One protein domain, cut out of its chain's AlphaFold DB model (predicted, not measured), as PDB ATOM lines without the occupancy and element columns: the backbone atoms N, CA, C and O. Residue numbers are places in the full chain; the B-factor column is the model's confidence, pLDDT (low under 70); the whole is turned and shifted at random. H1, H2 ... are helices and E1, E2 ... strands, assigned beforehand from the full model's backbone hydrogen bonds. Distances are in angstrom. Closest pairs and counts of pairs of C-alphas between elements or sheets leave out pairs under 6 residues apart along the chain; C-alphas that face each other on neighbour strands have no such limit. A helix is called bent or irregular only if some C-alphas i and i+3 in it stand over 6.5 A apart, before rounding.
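AT A GLANCE: This is residues 6 to 101 of the 117 residues of an uncharacterized protein of Candidatus Pacearchaeota archaeon (UniProt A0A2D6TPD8). A strongly twisted sheet of five strands has helix H2 packed along one face of its E4 and E5 end, while helix H1 packs on E1 at the other edge and touches H2. From between E1 and E2 a long loop, residues 24 to 43, reaches away from this body, and its residues 31 to 37 stick out free. The printed part has 96 residues with two named helices and five named strands, in the order H1 E1 E2 E3 E4 H2 E5; the mixed sheet runs E1, E2, E3, E4, E5, antiparallel but for the parallel pair E4 and E5. The class is mixed, helices and strands; the whole is compact, with a radius of gyration of the C-alphas of 13.3 A and spans of 42 by 30 by 25 A.

IN THESE COORDINATES: Find C-alpha 6 at (14.573, 90.702, -2.396); from there H1 runs 15.5 A to residue 16. E1 is residues 20 to 23, E2 residues 44 to 49, 16.1 A long, E3 residues 56 to 62, 16.3 A long, and E4 residues 69 to 73. H2, residues 74 to 91, begins at C-alpha 74 (18.696, 107.111, 16.018) and spans 24.7 A; it is irregular, with C-alphas 75 and 78 8.3 A apart, and has a kink of 30 degrees near residue 81. E5, residues 96 to 100, ends at C-alpha 100 (13.429, 106.971, 17.320).

HOW THE PARTS SIT: Start with the meander E1 E2 E3 E4, each strand the antiparallel neighbour of the one before. Look for N 23 and O 45 at 2.7 A between E1 and E2, N 62 and O 44 at 2.7 A between E2 and E3, and N 61 and O 71 at 2.8 A between E3 and E4. E4, H2 and E5 form a strand-helix-strand unit, two parallel neighbour strands with a helix between, its crossover right-handed; N 72 and O 98 are 2.8 A apart. H2 is on the sheet at a height of 9.1 A, over E4 and only just over E5, with 3 C-alphas falling on E5; it runs along the strands, at 7 degrees to E4 on the local plane. H1 is on the sheet at a height of 5.3 A; its closest C-alphas to E1 are those of Glu 13 and Phe 20, 5.3 A. H1 and H2 touch, closest at the C-alphas of Ser 15 and Gly 79, 4.9 A, at a steep tilt of 41 degrees, opposite ways. Every O i to N i+4 pair of H1 is within hydrogen-bond range, and 12 of 14 in H2.

THE WHOLE: The C-alphas farthest apart are those of Pro 34 and Lys 89, 42.2 A. The printed part has no cut, and the one long link is E1 to E2, with 20 residues. The mean pLDDT of the printed part is 75.4; look for values under 70 at residues 24 to 43, 48 to 56 and 101.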
ATOM      1  N   LYS A   6      13.176  90.912  -1.993       86.12
ATOM      2  CA  LYS A   6      14.573  90.702  -2.396       86.12
ATOM      3  C   LYS A   6      15.255  92.009  -2.782       86.12
ATOM      4  O   LYS A   6      16.449  92.161  -2.527       86.12
ATOM      5  N   LEU A   7      14.528  92.945  -3.398       89.56
ATOM      6  CA  LEU A   7      15.047  94.280  -3.680       89.56
ATOM      7  C   LEU A   7      15.269  95.025  -2.368       89.56
ATOM      8  O   LEU A   7      16.380  95.492  -2.139       89.56
ATOM      9  N   VAL A   8      14.269  95.062  -1.484       89.06
ATOM     10  CA  VAL A   8      14.374  95.771  -0.198       89.06
ATOM     11  C   VAL A   8      15.575  95.277   0.613       89.06
ATOM     12  O   VAL A   8      16.399  96.082   1.041       89.06
ATOM     13  N   ASN A   9      15.771  93.960   0.713       88.69
ATOM     14  CA  ASN A   9      16.932  93.376   1.392       88.69
ATOM     15  C   ASN A   9      18.278  93.754   0.756       88.69
ATOM     16  O   ASN A   9      19.231  94.048   1.477       88.69
ATOM     17  N   LYS A  10      18.366  93.825  -0.578       90.81
ATOM     18  CA  LYS A  10      19.576  94.319  -1.258       90.81
ATOM     19  C   LYS A  10      19.857  95.786  -0.934       90.81
ATOM     20  O   LYS A  10      21.021  96.168  -0.824       90.81
ATOM     21  N   LEU A  11      18.819  96.616  -0.824       92.88
ATOM     22  CA  LEU A  11      18.973  98.025  -0.455       92.88
ATOM     23  C   LEU A  11      19.433  98.149   1.000       92.88
ATOM     24  O   LEU A  11      20.393  98.863   1.263       92.88
ATOM     25  N   ILE A  12      18.831  97.387   1.915       91.25
ATOM     26  CA  ILE A  12      19.231  97.314   3.327       91.25
ATOM     27  C   ILE A  12      20.711  96.952   3.465       91.25
ATOM     28  O   ILE A  12      21.457  97.672   4.125       91.25
ATOM     29  N   GLU A  13      21.170  95.879   2.821       90.62
ATOM     30  CA  GLU A  13      22.566  95.447   2.940       90.62
ATOM     31  C   GLU A  13      23.542  96.509   2.401       90.62
ATOM     32  O   GLU A  13      24.598  96.750   2.986       90.62
ATOM     33  N   LYS A  14      23.181  97.207   1.317       93.31
ATOM     34  CA  LYS A  14      23.981  98.328   0.794       93.31
ATOM     35  C   LYS A  14      23.993  99.529   1.737       93.31
ATOM     36  O   LYS A  14      24.988 100.259   1.769       93.31
ATOM     37  N   SER A  15      22.909  99.751   2.470       92.75
ATOM     38  CA  SER A  15      22.750 100.893   3.365       92.75
ATOM     39  C   SER A  15      23.429 100.703   4.711       92.75
ATOM     40  O   SER A  15      24.197 101.562   5.128       92.75
ATOM     41  N   PHE A  16      23.185  99.568   5.358       88.00
ATOM     42  CA  PHE A  16      23.628  99.281   6.725       88.00
ATOM     43  C   PHE A  16      24.864  98.378   6.778       88.00
ATOM     44  O   PHE A  16      25.536  98.292   7.803       88.00
ATOM     45  N   GLY A  17      25.199  97.729   5.662       87.88
ATOM     46  CA  GLY A  17      26.341  96.838   5.533       87.88
ATOM     47  C   GLY A  17      25.963  95.358   5.530       87.88
ATOM     48  O   GLY A  17      24.814  94.957   5.730       87.88
ATOM     49  N   LYS A  18      26.980  94.519   5.303       83.75
ATOM     50  CA  LYS A  18      26.831  93.059   5.258       83.75
ATOM     51  C   LYS A  18      26.289  92.521   6.581       83.75
ATOM     52  O   LYS A  18      26.835  92.815   7.643       83.75
ATOM     53  N   GLY A  19      25.272  91.664   6.494       76.88
ATOM     54  CA  GLY A  19      24.636  91.033   7.654       76.88
ATOM     55  C   GLY A  19      23.397  91.759   8.179       76.88
ATOM     56  O   GLY A  19      22.780  91.254   9.114       76.88
ATOM     57  N   PHE A  20      23.012  92.888   7.581       84.25
ATOM     58  CA  PHE A  20      21.702  93.499   7.797       84.25
ATOM     59  C   PHE A  20      20.678  92.954   6.803       84.25
ATOM     60  O   PHE A  20      20.985  92.759   5.628       84.25
ATOM     61  N   ARG A  21      19.457  92.713   7.279       85.62
ATOM     62  CA  ARG A  21      18.327  92.229   6.480       85.62
ATOM     63  C   ARG A  21      17.007  92.618   7.136       85.62
ATOM     64  O   ARG A  21      16.905  92.677   8.360       85.62
ATOM     65  N   GLY A  22      15.988  92.842   6.326       80.75
ATOM     66  CA  GLY A  22      14.616  92.850   6.795       80.75
ATOM     67  C   GLY A  22      14.199  91.417   7.118       80.75
ATOM     68  O   GLY A  22      14.317  90.510   6.291       80.75
ATOM     69  N   ASN A  23      13.757  91.212   8.348       75.19
ATOM     70  CA  ASN A  23      13.059  90.027   8.779       75.19
ATOM     71  C   ASN A  23      11.558  90.283   8.659       75.19
ATOM     72  O   ASN A  23      10.972  91.057   9.414       75.19
ATOM     73  N   TYR A  24      10.964  89.637   7.666       66.06
ATOM     74  CA  TYR A  24       9.550  89.771   7.345       66.06
ATOM     75  C   TYR A  24       8.725  88.583   7.856       66.06
ATOM     76  O   TYR A  24       7.559  88.442   7.487       66.06
ATOM     77  N   GLU A  25       9.329  87.735   8.691       57.31
ATOM     78  CA  GLU A  25       8.638  86.696   9.446       57.31
ATOM     79  C   GLU A  25       7.988  87.308  10.695       57.31
ATOM     80  O   GLU A  25       8.436  88.333  11.215       57.31
ATOM     81  N   TRP A  26       6.893  86.700  11.158       46.66
ATOM     82  CA  TRP A  26       6.121  87.148  12.318       46.66
ATOM     83  C   TRP A  26       6.956  87.056  13.598       46.66
ATOM     84  O   TRP A  26       6.914  86.060  14.314       46.66
ATOM     85  N   HIS A  27       7.715  88.101  13.908       44.66
ATOM     86  CA  HIS A  27       8.402  88.193  15.185       44.66
ATOM     87  C   HIS A  27       7.562  88.997  16.163       44.66
ATOM     88  O   HIS A  27       7.453  90.218  16.081       44.66
ATOM     89  N   VAL A  28       7.006  88.284  17.142       44.62
ATOM     90  CA  VAL A  28       6.580  88.882  18.403       44.62
ATOM     91  C   VAL A  28       7.833  89.496  19.023       44.62
ATOM     92  O   VAL A  28       8.666  88.779  19.571       44.62
ATOM     93  N   ILE A  29       8.013  90.811  18.888       45.91
ATOM     94  CA  ILE A  29       9.054  91.526  19.625       45.91
ATOM     95  C   ILE A  29       8.699  91.342  21.107       45.91
ATOM     96  O   ILE A  29       7.617  91.782  21.514       45.91
ATOM     97  N   PRO A  30       9.550  90.702  21.932       41.03
ATOM     98  CA  PRO A  30       9.327  90.636  23.363       41.03
ATOM     99  C   PRO A  30       9.600  92.027  23.933       41.03
ATOM    100  O   PRO A  30      10.676  92.337  24.436       41.03
ATOM    101  N   VAL A  31       8.620  92.916  23.817       44.38
ATOM    102  CA  VAL A  31       8.564  94.087  24.679       44.38
ATOM    103  C   VAL A  31       8.365  93.524  26.083       44.38
ATOM    104  O   VAL A  31       7.489  92.680  26.262       44.38
ATOM    105  N   ASN A  32       9.157  93.960  27.067       44.09
ATOM    106  CA  ASN A  32       8.954  93.696  28.502       44.09
ATOM    107  C   ASN A  32       7.624  94.315  28.985       44.09
ATOM    108  O   ASN A  32       7.582  95.195  29.840       44.09
ATOM    109  N   ARG A  33       6.514  93.915  28.374       43.50
ATOM    110  CA  ARG A  33       5.156  94.308  28.697       43.50
ATOM    111  C   ARG A  33       4.373  93.037  29.019       43.50
ATOM    112  O   ARG A  33       4.640  91.990  28.429       43.50
ATOM    113  N   PRO A  34       3.420  93.115  29.957       40.31
ATOM    114  CA  PRO A  34       2.530  92.008  30.268       40.31
ATOM    115  C   PRO A  34       1.953  91.371  28.994       40.31
ATOM    116  O   PRO A  34       1.585  92.090  28.063       40.31
ATOM    117  N   LYS A  35       1.839  90.034  28.972       43.59
ATOM    118  CA  LYS A  35       1.436  89.220  27.804       43.59
ATOM    119  C   LYS A  35       0.110  89.624  27.123       43.59
ATOM    120  O   LYS A  35      -0.203  89.141  26.048       43.59
ATOM    121  N   HIS A  36      -0.679  90.493  27.738       42.84
ATOM    122  CA  HIS A  36      -1.971  90.993  27.261       42.84
ATOM    123  C   HIS A  36      -1.870  92.348  26.529       42.84
ATOM    124  O   HIS A  36      -2.873  92.865  26.053       42.84
ATOM    125  N   MET A  37      -0.667  92.923  26.406       38.59
ATOM    126  CA  MET A  37      -0.393  94.145  25.632       38.59
ATOM    127  C   MET A  37       0.370  93.888  24.323       38.59
ATOM    128  O   MET A  37       0.864  94.836  23.707       38.59
ATOM    129  N   PHE A  38       0.456  92.634  23.865       41.88
ATOM    130  CA  PHE A  38       0.855  92.355  22.487       41.88
ATOM    131  C   PHE A  38      -0.281  92.797  21.571       41.88
ATOM    132  O   PHE A  38      -1.161  92.028  21.205       41.88
ATOM    133  N   LYS A  39      -0.282  94.076  21.199       41.47
ATOM    134  CA  LYS A  39      -0.917  94.446  19.944       41.47
ATOM    135  C   LYS A  39      -0.108  93.713  18.881       41.47
ATOM    136  O   LYS A  39       1.080  94.002  18.748       41.47
ATOM    137  N   GLU A  40      -0.733  92.760  18.194       44.12
ATOM    138  CA  GLU A  40      -0.263  92.169  16.939       44.12
ATOM    139  C   GLU A  40      -0.037  93.302  15.936       44.12
ATOM    140  O   GLU A  40      -0.876  93.637  15.103       44.12
ATOM    141  N   LYS A  41       1.071  94.016  16.087       49.25
ATOM    142  CA  LYS A  41       1.514  94.960  15.090       49.25
ATOM    143  C   LYS A  41       2.331  94.147  14.115       49.25
ATOM    144  O   LYS A  41       3.368  93.601  14.478       49.25
ATOM    145  N   ASN A  42       1.817  94.075  12.893       52.34
ATOM    146  CA  ASN A  42       2.484  93.552  11.707       52.34
ATOM    147  C   ASN A  42       3.715  94.414  11.379       52.34
ATOM    148  O   ASN A  42       3.729  95.138  10.388       52.34
ATOM    149  N   GLU A  43       4.711  94.421  12.257       58.59
ATOM    150  CA  GLU A  43       5.952  95.157  12.080       58.59
ATOM    151  C   GLU A  43       7.014  94.184  11.572       58.59
ATOM    152  O   GLU A  43       7.388  93.231  12.254       58.59
ATOM    153  N   PHE A  44       7.489  94.414  10.348       70.00
ATOM    154  CA  PHE A  44       8.567  93.618   9.766       70.00
ATOM    155  C   PHE A  44       9.888  94.148  10.320       70.00
ATOM    156  O   PHE A  44      10.227  95.307  10.105       70.00
ATOM    157  N   GLY A  45      10.631  93.355  11.084       70.12
ATOM    158  CA  GLY A  45      11.830  93.837  11.767       70.12
ATOM    159  C   GLY A  45      12.977  94.152  10.804       70.12
ATOM    160  O   GLY A  45      13.240  93.396   9.880       70.12
ATOM    161  N   LEU A  46      13.724  95.229  11.036       73.44
ATOM    162  CA  LEU A  46      15.047  95.430  10.445       73.44
ATOM    163  C   LEU A  46      16.092  94.864  11.409       73.44
ATOM    164  O   LEU A  46      16.334  95.423  12.482       73.44
ATOM    165  N   ILE A  47      16.707  93.747  11.027       73.69
ATOM    166  CA  ILE A  47      17.679  93.030  11.852       73.69
ATOM    167  C   ILE A  47      19.086  93.294  11.329       73.69
ATOM    168  O   ILE A  47      19.374  93.119  10.145       73.69
ATOM    169  N   GLY A  48      19.978  93.682  12.234       58.34
ATOM    170  CA  GLY A  48      21.414  93.726  12.008       58.34
ATOM    171  C   GLY A  48      22.131  92.616  12.757       58.34
ATOM    172  O   GLY A  48      21.793  92.320  13.900       58.34
ATOM    173  N   LYS A  49      23.174  92.039  12.161       57.69
ATOM    174  CA  LYS A  49      24.122  91.208  12.912       57.69
ATOM    175  C   LYS A  49      25.084  92.095  13.690       57.69
ATOM    176  O   LYS A  49      25.909  92.792  13.096       57.69
ATOM    177  N   ALA A  50      25.041  92.031  15.019       51.59
ATOM    178  CA  ALA A  50      26.093  92.621  15.835       51.59
ATOM    179  C   ALA A  50      27.386  91.813  15.617       51.59
ATOM    180  O   ALA A  50      27.508  90.680  16.086       51.59
ATOM    181  N   ARG A  51      28.361  92.390  14.893       43.66
ATOM    182  CA  ARG A  51      29.651  91.744  14.558       43.66
ATOM    183  C   ARG A  51      30.373  91.138  15.769       43.66
ATOM    184  O   ARG A  51      31.109  90.175  15.595       43.66
ATOM    185  N   LEU A  52      30.156  91.693  16.961       47.19
ATOM    186  CA  LEU A  52      30.833  91.303  18.199       47.19
ATOM    187  C   LEU A  52      30.196  90.107  18.922       47.19
ATOM    188  O   LEU A  52      30.916  89.385  19.599       47.19
ATOM    189  N   PHE A  53      28.891  89.859  18.760       45.75
ATOM    190  CA  PHE A  53      28.172  88.889  19.604       45.75
ATOM    191  C   PHE A  53      27.474  87.765  18.830       45.75
ATOM    192  O   PHE A  53      26.913  86.872  19.445       45.75
ATOM    193  N   ARG A  54      27.502  87.773  17.485       52.50
ATOM    194  CA  ARG A  54      26.728  86.844  16.622       52.50
ATOM    195  C   ARG A  54      25.213  86.844  16.882       52.50
ATOM    196  O   ARG A  54      24.505  86.043  16.281       52.50
ATOM    197  N   GLU A  55      24.721  87.752  17.715       59.94
ATOM    198  CA  GLU A  55      23.307  87.931  17.997       59.94
ATOM    199  C   GLU A  55      22.669  88.853  16.952       59.94
ATOM    200  O   GLU A  55      23.238  89.875  16.539       59.94
ATOM    201  N   ASP A  56      21.476  88.457  16.518       66.44
ATOM    202  CA  ASP A  56      20.605  89.259  15.671       66.44
ATOM    203  C   ASP A  56      20.012  90.384  16.541       66.44
ATOM    204  O   ASP A  56      19.270  90.140  17.491       66.44
ATOM    205  N   LYS A  57      20.360  91.638  16.234       70.31
ATOM    206  CA  LYS A  57      19.863  92.832  16.926       70.31
ATOM    207  C   LYS A  57      18.806  93.520  16.070       70.31
ATOM    208  O   LYS A  57      19.076  93.896  14.930       70.31
ATOM    209  N   LEU A  58      17.623  93.748  16.635       75.06
ATOM    210  CA  LEU A  58      16.611  94.606  16.021       75.06
ATOM    211  C   LEU A  58      17.073  96.067  16.101       75.06
ATOM    212  O   LEU A  58      17.292  96.590  17.194       75.06
ATOM    213  N   ILE A  59      17.235  96.715  14.951       78.50
ATOM    214  CA  ILE A  59      17.656  98.124  14.857       78.50
ATOM    215  C   ILE A  59      16.569  99.032  14.263       78.50
ATOM    216  O   ILE A  59      16.750 100.244  14.194       78.50
ATOM    217  N   GLY A  60      15.443  98.456  13.844       83.38
ATOM    218  CA  GLY A  60      14.296  99.179  13.305       83.38
ATOM    219  C   GLY A  60      13.145  98.246  12.939       83.38
ATOM    220  O   GLY A  60      13.244  97.033  13.122       83.38
ATOM    221  N   SER A  61      12.065  98.797  12.394       84.81
ATOM    222  CA  SER A  61      10.939  98.038  11.846       84.81
ATOM    223  C   SER A  61      10.319  98.736  10.637       84.81
ATOM    224  O   SER A  61      10.187  99.957  10.597       84.81
ATOM    225  N   PHE A  62       9.923  97.963   9.634       85.62
ATOM    226  CA  PHE A  62       9.120  98.426   8.517       85.62
ATOM    227  C   PHE A  62       7.640  98.345   8.872       85.62
ATOM    228  O   PHE A  62       7.172  97.338   9.408       85.62
ATOM    229  N   ARG A  63       6.889  99.388   8.510       83.06
ATOM    230  CA  ARG A  63       5.422  99.393   8.629       83.06
ATOM    231  C   ARG A  63       4.738  98.751   7.425       83.06
ATOM    232  O   ARG A  63       3.667  98.175   7.570       83.06
ATOM    233  N   ASN A  64       5.386  98.802   6.262       83.50
ATOM    234  CA  ASN A  64       4.878  98.249   5.010       83.50
ATOM    235  C   ASN A  64       5.847  97.184   4.469       83.50
ATOM    236  O   ASN A  64       7.064  97.376   4.507       83.50
ATOM    237  N   LYS A  65       5.317  96.074   3.928       80.38
ATOM    238  CA  LYS A  65       6.126  94.971   3.356       80.38
ATOM    239  C   LYS A  65       7.005  95.405   2.186       80.38
ATOM    240  O   LYS A  65       8.060  94.824   1.966       80.38
ATOM    241  N   ASP A  66       6.565  96.425   1.457       86.62
ATOM    242  CA  ASP A  66       7.262  96.983   0.298       86.62
ATOM    243  C   ASP A  66       8.494  97.823   0.678       86.62
ATOM    244  O   ASP A  66       9.224  98.266  -0.202       86.62
ATOM    245  N   GLY A  67       8.747  98.044   1.973       87.38
ATOM    246  CA  GLY A  67       9.872  98.841   2.456       87.38
ATOM    247  C   GLY A  67       9.671 100.355   2.343       87.38
ATOM    248  O   GLY A  67      10.606 101.108   2.617       87.38
ATOM    249  N   SER A  68       8.474 100.825   1.978       91.19
ATOM    250  CA  SER A  68       8.168 102.254   1.801       91.19
ATOM    251  C   SER A  68       8.083 103.052   3.105       91.19
ATOM    252  O   SER A  68       8.050 104.277   3.058       91.19
ATOM    253  N   SER A  69       8.038 102.389   4.263       91.00
ATOM    254  CA  SER A  69       7.947 103.038   5.574       91.00
ATOM    255  C   SER A  69       8.814 102.291   6.585       91.00
ATOM    256  O   SER A  69       8.568 101.109   6.841       91.00
ATOM    257  N   LEU A  70       9.828 102.967   7.131       88.81
ATOM    258  CA  LEU A  70      10.841 102.410   8.031       88.81
ATOM    259  C   LEU A  70      10.984 103.279   9.288       88.81
ATOM    260  O   LEU A  70      11.290 104.466   9.215       88.81
ATOM    261  N   ASN A  71      10.821 102.658  10.451       88.12
ATOM    262  CA  ASN A  71      11.201 103.210  11.742       88.12
ATOM    263  C   ASN A  71      12.590 102.690  12.098       88.12
ATOM    264  O   ASN A  71      12.812 101.481  12.055       88.12
ATOM    265  N   ILE A  72      13.518 103.558  12.478       86.00
ATOM    266  CA  ILE A  72      14.892 103.144  12.751       86.00
ATOM    267  C   ILE A  72      15.491 103.835  13.969       86.00
ATOM    268  O   ILE A  72      15.180 104.985  14.281       86.00
ATOM    269  N   ASP A  73      16.354 103.104  14.670       84.19
ATOM    270  CA  ASP A  73      17.109 103.618  15.798       84.19
ATOM    271  C   ASP A  73      17.954 104.835  15.397       84.19
ATOM    272  O   ASP A  73      18.622 104.845  14.360       84.19
ATOM    273  N   LYS A  74      17.963 105.861  16.250       83.19
ATOM    274  CA  LYS A  74      18.696 107.111  16.018       83.19
ATOM    275  C   LYS A  74      20.209 106.901  15.855       83.19
ATOM    276  O   LYS A  74      20.859 107.680  15.168       83.19
ATOM    277  N   ASN A  75      20.781 105.832  16.409       85.19
ATOM    278  CA  ASN A  75      22.192 105.488  16.199       85.19
ATOM    279  C   ASN A  75      22.470 104.923  14.793       85.19
ATOM    280  O   ASN A  75      23.614 104.644  14.458       85.19
ATOM    281  N   SER A  76      21.433 104.710  13.979       86.69
ATOM    282  CA  SER A  76      21.513 104.188  12.610       86.69
ATOM    283  C   SER A  76      20.965 105.180  11.571       86.69
ATOM    284  O   SER A  76      20.542 104.759  10.492       86.69
ATOM    285  N   ILE A  77      20.987 106.491  11.875       88.94
ATOM    286  CA  ILE A  77      20.509 107.558  10.972       88.94
ATOM    287  C   ILE A  77      21.140 107.458   9.582       88.94
ATOM    288  O   ILE A  77      20.411 107.392   8.595       88.94
ATOM    289  N   GLU A  78      22.471 107.379   9.503       91.31
ATOM    290  CA  GLU A  78      23.207 107.375   8.230       91.31
ATOM    291  C   GLU A  78      22.746 106.237   7.304       91.31
ATOM    292  O   GLU A  78      22.502 106.427   6.110       91.31
ATOM    293  N   GLY A  79      22.545 105.041   7.863       91.50
ATOM    294  CA  GLY A  79      22.020 103.913   7.101       91.50
ATOM    295  C   GLY A  79      20.568 104.132   6.653       91.50
ATOM    296  O   GLY A  79      20.210 103.764   5.534       91.50
ATOM    297  N   GLY A  80      19.739 104.776   7.482       92.19
ATOM    298  CA  GLY A  80      18.366 105.152   7.129       92.19
ATOM    299  C   GLY A  80      18.302 106.146   5.966       92.19
ATOM    300  O   GLY A  80      17.540 105.944   5.020       92.19
ATOM    301  N   GLU A  81      19.147 107.174   5.981       94.62
ATOM    302  CA  GLU A  81      19.256 108.163   4.899       94.62
ATOM    303  C   GLU A  81      19.757 107.530   3.596       94.62
ATOM    304  O   GLU A  81      19.199 107.756   2.512       94.62
ATOM    305  N   LYS A  82      20.765 106.658   3.696       95.81
ATOM    306  CA  LYS A  82      21.283 105.902   2.554       95.81
ATOM    307  C   LYS A  82      20.230 104.970   1.961       95.81
ATOM    308  O   LYS A  82      20.097 104.894   0.740       95.81
ATOM    309  N   TYR A  83      19.452 104.289   2.805       94.75
ATOM    310  CA  TYR A  83      18.318 103.475   2.369       94.75
ATOM    311  C   TYR A  83      17.272 104.314   1.638       94.75
ATOM    312  O   TYR A  83      16.875 103.937   0.539       94.75
ATOM    313  N   SER A  84      16.899 105.467   2.197       95.25
ATOM    314  CA  SER A  84      15.934 106.382   1.583       95.25
ATOM    315  C   SER A  84      16.334 106.769   0.158       95.25
ATOM    316  O   SER A  84      15.564 106.592  -0.788       95.25
ATOM    317  N   SER A  85      17.597 107.162  -0.005       96.75
ATOM    318  CA  SER A  85      18.164 107.588  -1.286       96.75
ATOM    319  C   SER A  85      18.196 106.455  -2.318       96.75
ATOM    320  O   SER A  85      17.860 106.638  -3.489       96.75
ATOM    321  N   LEU A  86      18.598 105.250  -1.894       96.00
ATOM    322  CA  LEU A  86      18.639 104.075  -2.766       96.00
ATOM    323  C   LEU A  86      17.235 103.602  -3.162       96.00
ATOM    324  O   LEU A  86      17.029 103.213  -4.311       96.00
ATOM    325  N   TYR A  87      16.278 103.639  -2.238       94.50
ATOM    326  CA  TYR A  87      14.895 103.258  -2.498       94.50
ATOM    327  C   TYR A  87      14.226 104.213  -3.492       94.50
ATOM    328  O   TYR A  87      13.620 103.756  -4.462       94.50
ATOM    329  N   GLU A  88      14.390 105.524  -3.308       95.56
ATOM    330  CA  GLU A  88      13.857 106.539  -4.222       95.56
ATOM    331  C   GLU A  88      14.435 106.384  -5.629       95.56
ATOM    332  O   GLU A  88      13.685 106.333  -6.604       95.56
ATOM    333  N   LYS A  89      15.749 106.167  -5.738       95.31
ATOM    334  CA  LYS A  89      16.408 105.913  -7.025       95.31
ATOM    335  C   LYS A  89      15.865 104.674  -7.748       95.31
ATOM    336  O   LYS A  89      15.798 104.670  -8.973       95.31
ATOM    337  N   MET A  90      15.520 103.617  -7.013       93.19
ATOM    338  CA  MET A  90      15.070 102.347  -7.598       93.19
ATOM    339  C   MET A  90      13.571 102.308  -7.905       93.19
ATOM    340  O   MET A  90      13.156 101.570  -8.794       93.19
ATOM    341  N   THR A  91      12.757 103.049  -7.156       90.62
ATOM    342  CA  THR A  91      11.288 102.963  -7.227       90.62
ATOM    343  C   THR A  91      10.624 104.229  -7.763       90.62
ATOM    344  O   THR A  91       9.432 104.203  -8.066       90.62
ATOM    345  N   GLY A  92      11.365 105.339  -7.852       93.06
ATOM    346  CA  GLY A  92      10.833 106.667  -8.157       93.06
ATOM    347  C   GLY A  92       9.984 107.265  -7.030       93.06
ATOM    348  O   GLY A  92       9.308 108.266  -7.248       93.06
ATOM    349  N   LYS A  93       9.966 106.643  -5.844       91.31
ATOM    350  CA  LYS A  93       9.154 107.067  -4.699       91.31
ATOM    351  C   LYS A  93      10.024 107.266  -3.473       91.31
ATOM    352  O   LYS A  93      10.791 106.381  -3.109       91.31
ATOM    353  N   LYS A  94       9.841 108.387  -2.785       93.00
ATOM    354  CA  LYS A  94      10.515 108.647  -1.516       93.00
ATOM    355  C   LYS A  94       9.877 107.815  -0.392       93.00
ATOM    356  O   LYS A  94       8.663 107.920  -0.207       93.00
ATOM    357  N   PRO A  95      10.642 106.990   0.344       92.62
ATOM    358  CA  PRO A  95      10.105 106.263   1.483       92.62
ATOM    359  C   PRO A  95       9.979 107.185   2.703       92.62
ATOM    360  O   PRO A  95      10.690 108.181   2.844       92.62
ATOM    361  N   GLU A  96       9.090 106.824   3.617       94.25
ATOM    362  CA  GLU A  96       8.916 107.496   4.898       94.25
ATOM    363  C   GLU A  96       9.880 106.898   5.934       94.25
ATOM    364  O   GLU A  96       9.762 105.724   6.292       94.25
ATOM    365  N   ILE A  97      10.828 107.697   6.429       90.12
ATOM    366  CA  ILE A  97      11.796 107.264   7.444       90.12
ATOM    367  C   ILE A  97      11.550 108.029   8.742       90.12
ATOM    368  O   ILE A  97      11.607 109.257   8.754       90.12
ATOM    369  N   ASN A  98      11.309 107.305   9.835       89.06
ATOM    370  CA  ASN A  98      11.147 107.879  11.167       89.06
ATOM    371  C   ASN A  98      12.267 107.404  12.090       89.06
ATOM    372  O   ASN A  98      12.500 106.205  12.237       89.06
ATOM    373  N   PHE A  99      12.936 108.346  12.750       85.19
ATOM    374  CA  PHE A  99      14.011 108.047  13.690       85.19
ATOM    375  C   PHE A  99      13.486 108.069  15.123       85.19
ATOM    376  O   PHE A  99      12.850 109.039  15.535       85.19
ATOM    377  N   TYR A 100      13.778 107.028  15.901       78.56
ATOM    378  CA  TYR A 100      13.429 106.971  17.320       78.56
ATOM    379  C   TYR A 100      14.666 106.738  18.186       78.56
ATOM    380  O   TYR A 100      15.602 106.039  17.806       78.56
ATOM    381  N   THR A 101      14.671 107.318  19.383       68.81
ATOM    382  CA  THR A 101      15.681 107.004  20.397       68.81
ATOM    383  C   THR A 101      15.233 105.743  21.125       68.81
ATOM    384  O   THR A 101      14.184 105.753  21.771       68.81
TER     385      THR A 101